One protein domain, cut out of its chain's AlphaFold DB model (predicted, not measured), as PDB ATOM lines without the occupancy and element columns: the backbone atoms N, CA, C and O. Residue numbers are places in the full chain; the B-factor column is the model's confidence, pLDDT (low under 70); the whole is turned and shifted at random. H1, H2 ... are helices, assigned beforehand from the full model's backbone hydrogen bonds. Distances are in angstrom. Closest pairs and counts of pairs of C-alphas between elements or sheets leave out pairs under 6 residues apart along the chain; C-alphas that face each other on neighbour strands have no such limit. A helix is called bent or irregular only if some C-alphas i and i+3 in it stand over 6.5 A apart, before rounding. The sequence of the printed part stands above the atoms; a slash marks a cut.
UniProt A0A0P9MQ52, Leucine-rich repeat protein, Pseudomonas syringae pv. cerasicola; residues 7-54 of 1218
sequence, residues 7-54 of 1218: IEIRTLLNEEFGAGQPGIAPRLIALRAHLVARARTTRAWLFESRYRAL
ATOM      1  N   ILE A   7     -30.434  -3.771 -30.911       74.00
ATOM      2  CA  ILE A   7     -30.098  -5.166 -30.585       74.00
ATOM      3  C   ILE A   7     -29.259  -5.771 -31.715       74.00
ATOM      4  O   ILE A   7     -28.240  -6.411 -31.459       74.00
ATOM      5  N   GLU A   8     -29.632  -5.506 -32.965       77.06
ATOM      6  CA  GLU A   8     -28.874  -5.910 -34.151       77.06
ATOM      7  C   GLU A   8     -27.493  -5.257 -34.185       77.06
ATOM      8  O   GLU A   8     -26.513  -5.938 -34.466       77.06
ATOM      9  N   ILE A   9     -27.386  -3.967 -33.842       74.44
ATOM     10  CA  ILE A   9     -26.099  -3.255 -33.770       74.44
ATOM     11  C   ILE A   9     -25.204  -3.863 -32.685       74.44
ATOM     12  O   ILE A   9     -24.040  -4.150 -32.951       74.44
ATOM     13  N   ARG A  10     -25.747  -4.119 -31.489       74.94
ATOM     14  CA  ARG A  10     -25.002  -4.761 -30.394       74.94
ATOM     15  C   ARG A  10     -24.505  -6.151 -30.769       74.94
ATOM     16  O   ARG A  10     -23.359  -6.479 -30.494       74.94
ATOM     17  N   THR A  11     -25.347  -6.929 -31.447       78.38
ATOM     18  CA  THR A  11     -24.999  -8.273 -31.929       78.38
ATOM     19  C   THR A  11     -23.940  -8.217 -33.032       78.38
ATOM     20  O   THR A  11     -23.018  -9.022 -33.049       78.38
ATOM     21  N   LEU A  12     -24.037  -7.244 -33.944       76.69
ATOM     22  CA  LEU A  12     -23.076  -7.037 -35.032       76.69
ATOM     23  C   LEU A  12     -21.690  -6.606 -34.515       76.69
ATOM     24  O   LEU A  12     -20.683  -6.942 -35.133       76.69
ATOM     25  N   LEU A  13     -21.654  -5.845 -33.417       79.12
ATOM     26  CA  LEU A  13     -20.443  -5.259 -32.834       79.12
ATOM     27  C   LEU A  13     -19.922  -6.000 -31.590       79.12
ATOM     28  O   LEU A  13     -18.934  -5.558 -31.016       79.12
ATOM     29  N   ASN A  14     -20.564  -7.103 -31.176       73.94
ATOM     30  CA  ASN A  14     -20.230  -7.855 -29.956       73.94
ATOM     31  C   ASN A  14     -20.139  -6.974 -28.683       73.94
ATOM     32  O   ASN A  14     -19.258  -7.160 -27.847       73.94
ATOM     33  N   GLU A  15     -21.045  -6.003 -28.518       76.62
ATOM     34  CA  GLU A  15     -21.085  -5.142 -27.321       76.62
ATOM     35  C   GLU A  15     -21.582  -5.925 -26.082       76.62
ATOM     36  O   GLU A  15     -22.598  -6.621 -26.154       76.62
ATOM     37  N   GLU A  16     -20.906  -5.791 -24.931       65.25
ATOM     38  CA  GLU A  16     -21.283  -6.470 -23.678       65.25
ATOM     39  C   GLU A  16     -22.658  -6.030 -23.139       65.25
ATOM     40  O   GLU A  16     -23.048  -4.857 -23.177       65.25
ATOM     41  N   PHE A  17     -23.409  -6.989 -22.590       50.84
ATOM     42  CA  PHE A  17     -24.743  -6.755 -22.038       50.84
ATOM     43  C   PHE A  17     -24.651  -5.978 -20.712       50.84
ATOM     44  O   PHE A  17     -24.349  -6.553 -19.673       50.84
ATOM     45  N   GLY A  18     -24.937  -4.672 -20.742       57.09
ATOM     46  CA  GLY A  18     -25.022  -3.819 -19.544       57.09
ATOM     47  C   GLY A  18     -24.082  -2.611 -19.528       57.09
ATOM     48  O   GLY A  18     -24.291  -1.707 -18.724       57.09
ATOM     49  N   ALA A  19     -23.112  -2.533 -20.445       54.09
ATOM     50  CA  ALA A  19     -22.322  -1.321 -20.640       54.09
ATOM     51  C   ALA A  19     -23.195  -0.211 -21.266       54.09
ATOM     52  O   ALA A  19     -24.022  -0.470 -22.153       54.09
ATOM     53  N   GLY A  20     -23.057   1.026 -20.776       59.50
ATOM     54  CA  GLY A  20     -23.790   2.197 -21.277       59.50
ATOM     55  C   GLY A  20     -23.660   2.368 -22.797       59.50
ATOM     56  O   GLY A  20     -22.707   1.885 -23.399       59.50
ATOM     57  N   GLN A  21     -24.639   3.019 -23.438       61.19
ATOM     58  CA  GLN A  21     -24.678   3.155 -24.902       61.19
ATOM     59  C   GLN A  21     -23.486   3.984 -25.415       61.19
ATOM     60  O   GLN A  21     -23.452   5.191 -25.170       61.19
ATOM     61  N   PRO A  22     -22.531   3.387 -26.158       62.19
ATOM     62  CA  PRO A  22     -21.453   4.148 -26.771       62.19
ATOM     63  C   PRO A  22     -22.023   5.052 -27.870       62.19
ATOM     64  O   PRO A  22     -22.938   4.658 -28.602       62.19
ATOM     65  N   GLY A  23     -21.467   6.256 -28.012       68.56
ATOM     66  CA  GLY A  23     -21.835   7.177 -29.088       68.56
ATOM     67  C   GLY A  23     -21.630   6.579 -30.491       68.56
ATOM     68  O   GLY A  23     -20.933   5.581 -30.684       68.56
ATOM     69  N   ILE A  24     -22.217   7.210 -31.511       68.81
ATOM     70  CA  ILE A  24     -22.141   6.733 -32.906       68.81
ATOM     71  C   ILE A  24     -20.691   6.644 -33.408       68.81
ATOM     72  O   ILE A  24     -20.360   5.691 -34.112       68.81
ATOM     73  N   ALA A  25     -19.820   7.583 -33.024       67.88
ATOM     74  CA  ALA A  25     -18.418   7.613 -33.450       67.88
ATOM     75  C   ALA A  25     -17.621   6.350 -33.040       67.88
ATOM     76  O   ALA A  25     -17.089   5.689 -33.938       67.88
ATOM     77  N   PRO A  26     -17.582   5.928 -31.757       71.50
ATOM     78  CA  PRO A  26     -16.898   4.690 -31.367       71.50
ATOM     79  C   PRO A  26     -17.509   3.427 -31.997       71.50
ATOM     80  O   PRO A  26     -16.767   2.538 -32.417       71.50
ATOM     81  N   ARG A  27     -18.837   3.367 -32.187       76.81
ATOM     82  CA  ARG A  27     -19.487   2.263 -32.925       76.81
ATOM     83  C   ARG A  27     -19.051   2.192 -34.386       76.81
ATOM     84  O   ARG A  27     -18.916   1.107 -34.948       76.81
ATOM     85  N   LEU A  28     -18.822   3.343 -35.019       72.88
ATOM     86  CA  LEU A  28     -18.347   3.431 -36.400       72.88
ATOM     87  C   LEU A  28     -16.903   2.940 -36.525       72.88
ATOM     88  O   LEU A  28     -16.581   2.245 -37.487       72.88
ATOM     89  N   ILE A  29     -16.063   3.246 -35.534       73.31
ATOM     90  CA  ILE A  29     -14.686   2.743 -35.442       73.31
ATOM     91  C   ILE A  29     -14.690   1.218 -35.268       73.31
ATOM     92  O   ILE A  29     -14.021   0.522 -36.032       73.31
ATOM     93  N   ALA A  30     -15.501   0.685 -34.349       74.94
ATOM     94  CA  ALA A  30     -15.625  -0.757 -34.125       74.94
ATOM     95  C   ALA A  30     -16.168  -1.498 -35.360       74.94
ATOM     96  O   ALA A  30     -15.626  -2.529 -35.760       74.94
ATOM     97  N   LEU A  31     -17.185  -0.943 -36.032       77.31
ATOM     98  CA  LEU A  31     -17.710  -1.516 -37.272       77.31
ATOM     99  C   LEU A  31     -16.657  -1.519 -38.382       77.31
ATOM    100  O   LEU A  31     -16.520  -2.516 -39.089       77.31
ATOM    101  N   ARG A  32     -15.906  -0.420 -38.540       76.81
ATOM    102  CA  ARG A  32     -14.793  -0.347 -39.497       76.81
ATOM    103  C   ARG A  32     -13.748  -1.409 -39.180       76.81
ATOM    104  O   ARG A  32     -13.347  -2.123 -40.092       76.81
ATOM    105  N   ALA A  33     -13.372  -1.578 -37.915       72.56
ATOM    106  CA  ALA A  33     -12.431  -2.612 -37.496       72.56
ATOM    107  C   ALA A  33     -12.943  -4.029 -37.821       72.56
ATOM    108  O   ALA A  33     -12.207  -4.821 -38.410       72.56
ATOM    109  N   HIS A  34     -14.217  -4.331 -37.547       75.56
ATOM    110  CA  HIS A  34     -14.831  -5.620 -37.890       75.56
ATOM    111  C   HIS A  34     -14.915  -5.865 -39.400       75.56
ATOM    112  O   HIS A  34     -14.636  -6.974 -39.860       75.56
ATOM    113  N   LEU A  35     -15.276  -4.847 -40.185       76.00
ATOM    114  CA  LEU A  35     -15.317  -4.942 -41.645       76.00
ATOM    115  C   LEU A  35     -13.917  -5.115 -42.232       76.00
ATOM    116  O   LEU A  35     -13.752  -5.933 -43.130       76.00
ATOM    117  N   VAL A  36     -12.909  -4.414 -41.706       74.50
ATOM    118  CA  VAL A  36     -11.501  -4.585 -42.098       74.50
ATOM    119  C   VAL A  36     -11.020  -5.992 -41.754       74.50
ATOM    120  O   VAL A  36     -10.436  -6.657 -42.607       74.50
ATOM    121  N   ALA A  37     -11.306  -6.487 -40.548       73.19
ATOM    122  CA  ALA A  37     -10.959  -7.846 -40.144       73.19
ATOM    123  C   ALA A  37     -11.626  -8.888 -41.057       73.19
ATOM    124  O   ALA A  37     -10.960  -9.787 -41.572       73.19
ATOM    125  N   ARG A  38     -12.923  -8.724 -41.350       76.88
ATOM    126  CA  ARG A  38     -13.654  -9.637 -42.232       76.88
ATOM    127  C   ARG A  38     -13.157  -9.559 -43.676       76.88
ATOM    128  O   ARG A  38     -12.926 -10.604 -44.277       76.88
ATOM    129  N   ALA A  39     -12.893  -8.361 -44.194       73.25
ATOM    130  CA  ALA A  39     -12.319  -8.157 -45.523       73.25
ATOM    131  C   ALA A  39     -10.924  -8.785 -45.656       73.25
ATOM    132  O   ALA A  39     -10.632  -9.371 -46.697       73.25
ATOM    133  N   ARG A  40     -10.093  -8.743 -44.602       70.50
ATOM    134  CA  ARG A  40      -8.808  -9.463 -44.555       70.50
ATOM    135  C   ARG A  40      -9.014 -10.979 -44.637       70.50
ATOM    136  O   ARG A  40      -8.338 -11.628 -45.426       70.50
ATOM    137  N   THR A  41      -9.986 -11.535 -43.909       70.69
ATOM    138  CA  THR A  41     -10.276 -12.985 -43.947       70.69
ATOM    139  C   THR A  41     -10.940 -13.462 -45.243       70.69
ATOM    140  O   THR A  41     -10.758 -14.609 -45.633       70.69
ATOM    141  N   THR A  42     -11.686 -12.601 -45.947       74.38
ATOM    142  CA  THR A  42     -12.361 -12.939 -47.217       74.38
ATOM    143  C   THR A  42     -11.662 -12.347 -48.440       74.38
ATOM    144  O   THR A  42     -12.266 -12.250 -49.510       74.38
ATOM    145  N   ARG A  43     -10.400 -11.926 -48.300       73.75
ATOM    146  CA  ARG A  43      -9.655 -11.164 -49.313       73.75
ATOM    147  C   ARG A  43      -9.570 -11.886 -50.659       73.75
ATOM    148  O   ARG A  43      -9.839 -11.269 -51.685       73.75
ATOM    149  N   ALA A  44      -9.300 -13.192 -50.646       67.69
ATOM    150  CA  ALA A  44      -9.248 -14.022 -51.852       67.69
ATOM    151  C   ALA A  44     -10.596 -14.069 -52.592       67.69
ATOM    152  O   ALA A  44     -10.660 -13.895 -53.807       67.69
ATOM    153  N   TRP A  45     -11.698 -14.229 -51.852       73.44
ATOM    154  CA  TRP A  45     -13.043 -14.231 -52.430       73.44
ATOM    155  C   TRP A  45     -13.443 -12.853 -52.973       73.44
ATOM    156  O   TRP A  45     -14.036 -12.767 -54.045       73.44
ATOM    157  N   LEU A  46     -13.100 -11.768 -52.268       75.50
ATOM    158  CA  LEU A  46     -13.357 -10.397 -52.721       75.50
ATOM    159  C   LEU A  46     -12.579 -10.070 -54.000       75.50
ATOM    160  O   LEU A  46     -13.145  -9.473 -54.915       75.50
ATOM    161  N   PHE A  47     -11.314 -10.494 -54.069       73.50
ATOM    162  CA  PHE A  47     -10.478 -10.368 -55.260       73.50
ATOM    163  C   PHE A  47     -11.092 -11.126 -56.443       73.50
ATOM    164  O   PHE A  47     -11.356 -10.515 -57.474       73.50
ATOM    165  N   GLU A  48     -11.431 -12.408 -56.271       68.06
ATOM    166  CA  GLU A  48     -12.099 -13.219 -57.301       68.06
ATOM    167  C   GLU A  48     -13.449 -12.632 -57.733       68.06
ATOM    168  O   GLU A  48     -13.747 -12.549 -58.924       68.06
ATOM    169  N   SER A  49     -14.271 -12.179 -56.784       70.19
ATOM    170  CA  SER A  49     -15.566 -11.564 -57.081       70.19
ATOM    171  C   SER A  49     -15.410 -10.281 -57.892       70.19
ATOM    172  O   SER A  49     -16.219 -10.041 -58.785       70.19
ATOM    173  N   ARG A  50     -14.407  -9.449 -57.588       71.12
ATOM    174  CA  ARG A  50     -14.125  -8.218 -58.339       71.12
ATOM    175  C   ARG A  50     -13.532  -8.521 -59.706       71.12
ATOM    176  O   ARG A  50     -13.988  -7.945 -60.686       71.12
ATOM    177  N   TYR A  51     -12.608  -9.473 -59.772       65.25
ATOM    178  CA  TYR A  51     -12.014  -9.941 -61.017       65.25
ATOM    179  C   TYR A  51     -13.079 -10.480 -61.986       65.25
ATOM    180  O   TYR A  51     -13.065 -10.148 -63.164       65.25
ATOM    181  N   ARG A  52     -14.071 -11.234 -61.487       62.66
ATOM    182  CA  ARG A  52     -15.217 -11.720 -62.284       62.66
ATOM    183  C   ARG A  52     -16.270 -10.653 -62.585       62.66
ATOM    184  O   ARG A  52     -17.040 -10.819 -63.527       62.66
ATOM    185  N   ALA A  53     -16.348  -9.595 -61.779       64.00
ATOM    186  CA  ALA A  53     -17.290  -8.494 -61.981       64.00
ATOM    187  C   ALA A  53     -16.847  -7.511 -63.079       64.00
ATOM    188  O   ALA A  53     -17.673  -6.714 -63.527       64.00
ATOM    189  N   LEU A  54     -15.590  -7.586 -63.538       60.97
ATOM    190  CA  LEU A  54     -15.102  -6.925 -64.751       60.97
ATOM    191  C   LEU A  54     -15.782  -7.565 -65.981       60.97
ATOM    192  O   LEU A  54     -15.234  -8.454 -66.631       60.97
TER     193      LEU A  54
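What this domain is: This is residues 7 to 54 of the 1218 residues of the protein "Leucine-rich repeat protein" of Pseudomonas syringae pv. cerasicola (UniProt A0A0P9MQ52). A short helix, H1, and a wide loop sit at one end of a long helix, H2, whose far part runs out free and turns a corner of nearly a right angle into a third helix, H3, so that H2 and H3 make a bent arm. H1 meets H2 with its last residues, and the loop of residues 14 to 23 swings out and comes back to the beginning of H2. The printed part has 48 residues with three named helices, H1, H2 and H3 in that order along the chain, and no named strand; the class is all helix. The whole is only just extended, close to loose, with a radius of gyration of the C-alphas of 14.6 A, and it spans 45 by 18 by 15 A, the outline of a rod.

How they stand to each other: H1, residues 7 to 13, touches H2, residues 24 to 41, with 4 pairs of C-alphas within 8 A. The closest are the C-alphas of Leu 13 and Leu 31, 6.4 A apart. H2 touches H1 with residues 27 to 34 alone. The two helices stand at a steep tilt of 56 degrees and run the same way, their centres 12.5 A apart. H3, residues 43 to 53, is close to H2 but not clearly touching it: the closest C-alphas, those of Ala 39 and Leu 46, are 7.6 A apart. The lines of H2 and H3 are about perpendicular, at 83 degrees. H1 and H3 are apart. In H1, H2 and H3 every O i to N i+4 pair is within hydrogen-bond range.

Where its parts are: H1 begins at C-alpha 7, at (-30.098, -5.166, -30.585), and is 9.9 A long from first to last C-alpha. H2 is the longest helix, with 18 residues and 25.5 A from C-alpha 24, at (-22.141, 6.733, -32.906), to C-alpha 41. H3 has 11 residues, is 15.0 A long from first to last C-alpha, and ends at C-alpha 53, at (-17.290, -8.494, -61.981).

The domain as a whole: The two C-alphas farthest apart are those of Gly 18 and Leu 54, 46.4 A. Residues 35 to 54 stand free, of which 35 to 41 belong to H2 and 43 to 53 to H3. The link from H1 to H2 is short, with 10 residues, and that from H2 to H3 is tight, with 1 residue. The printed part has no cut. The mean pLDDT of the printed part is 70.6; under 70 are residues 16 to 25, residue 44, residue 48 and residues 51 to 54.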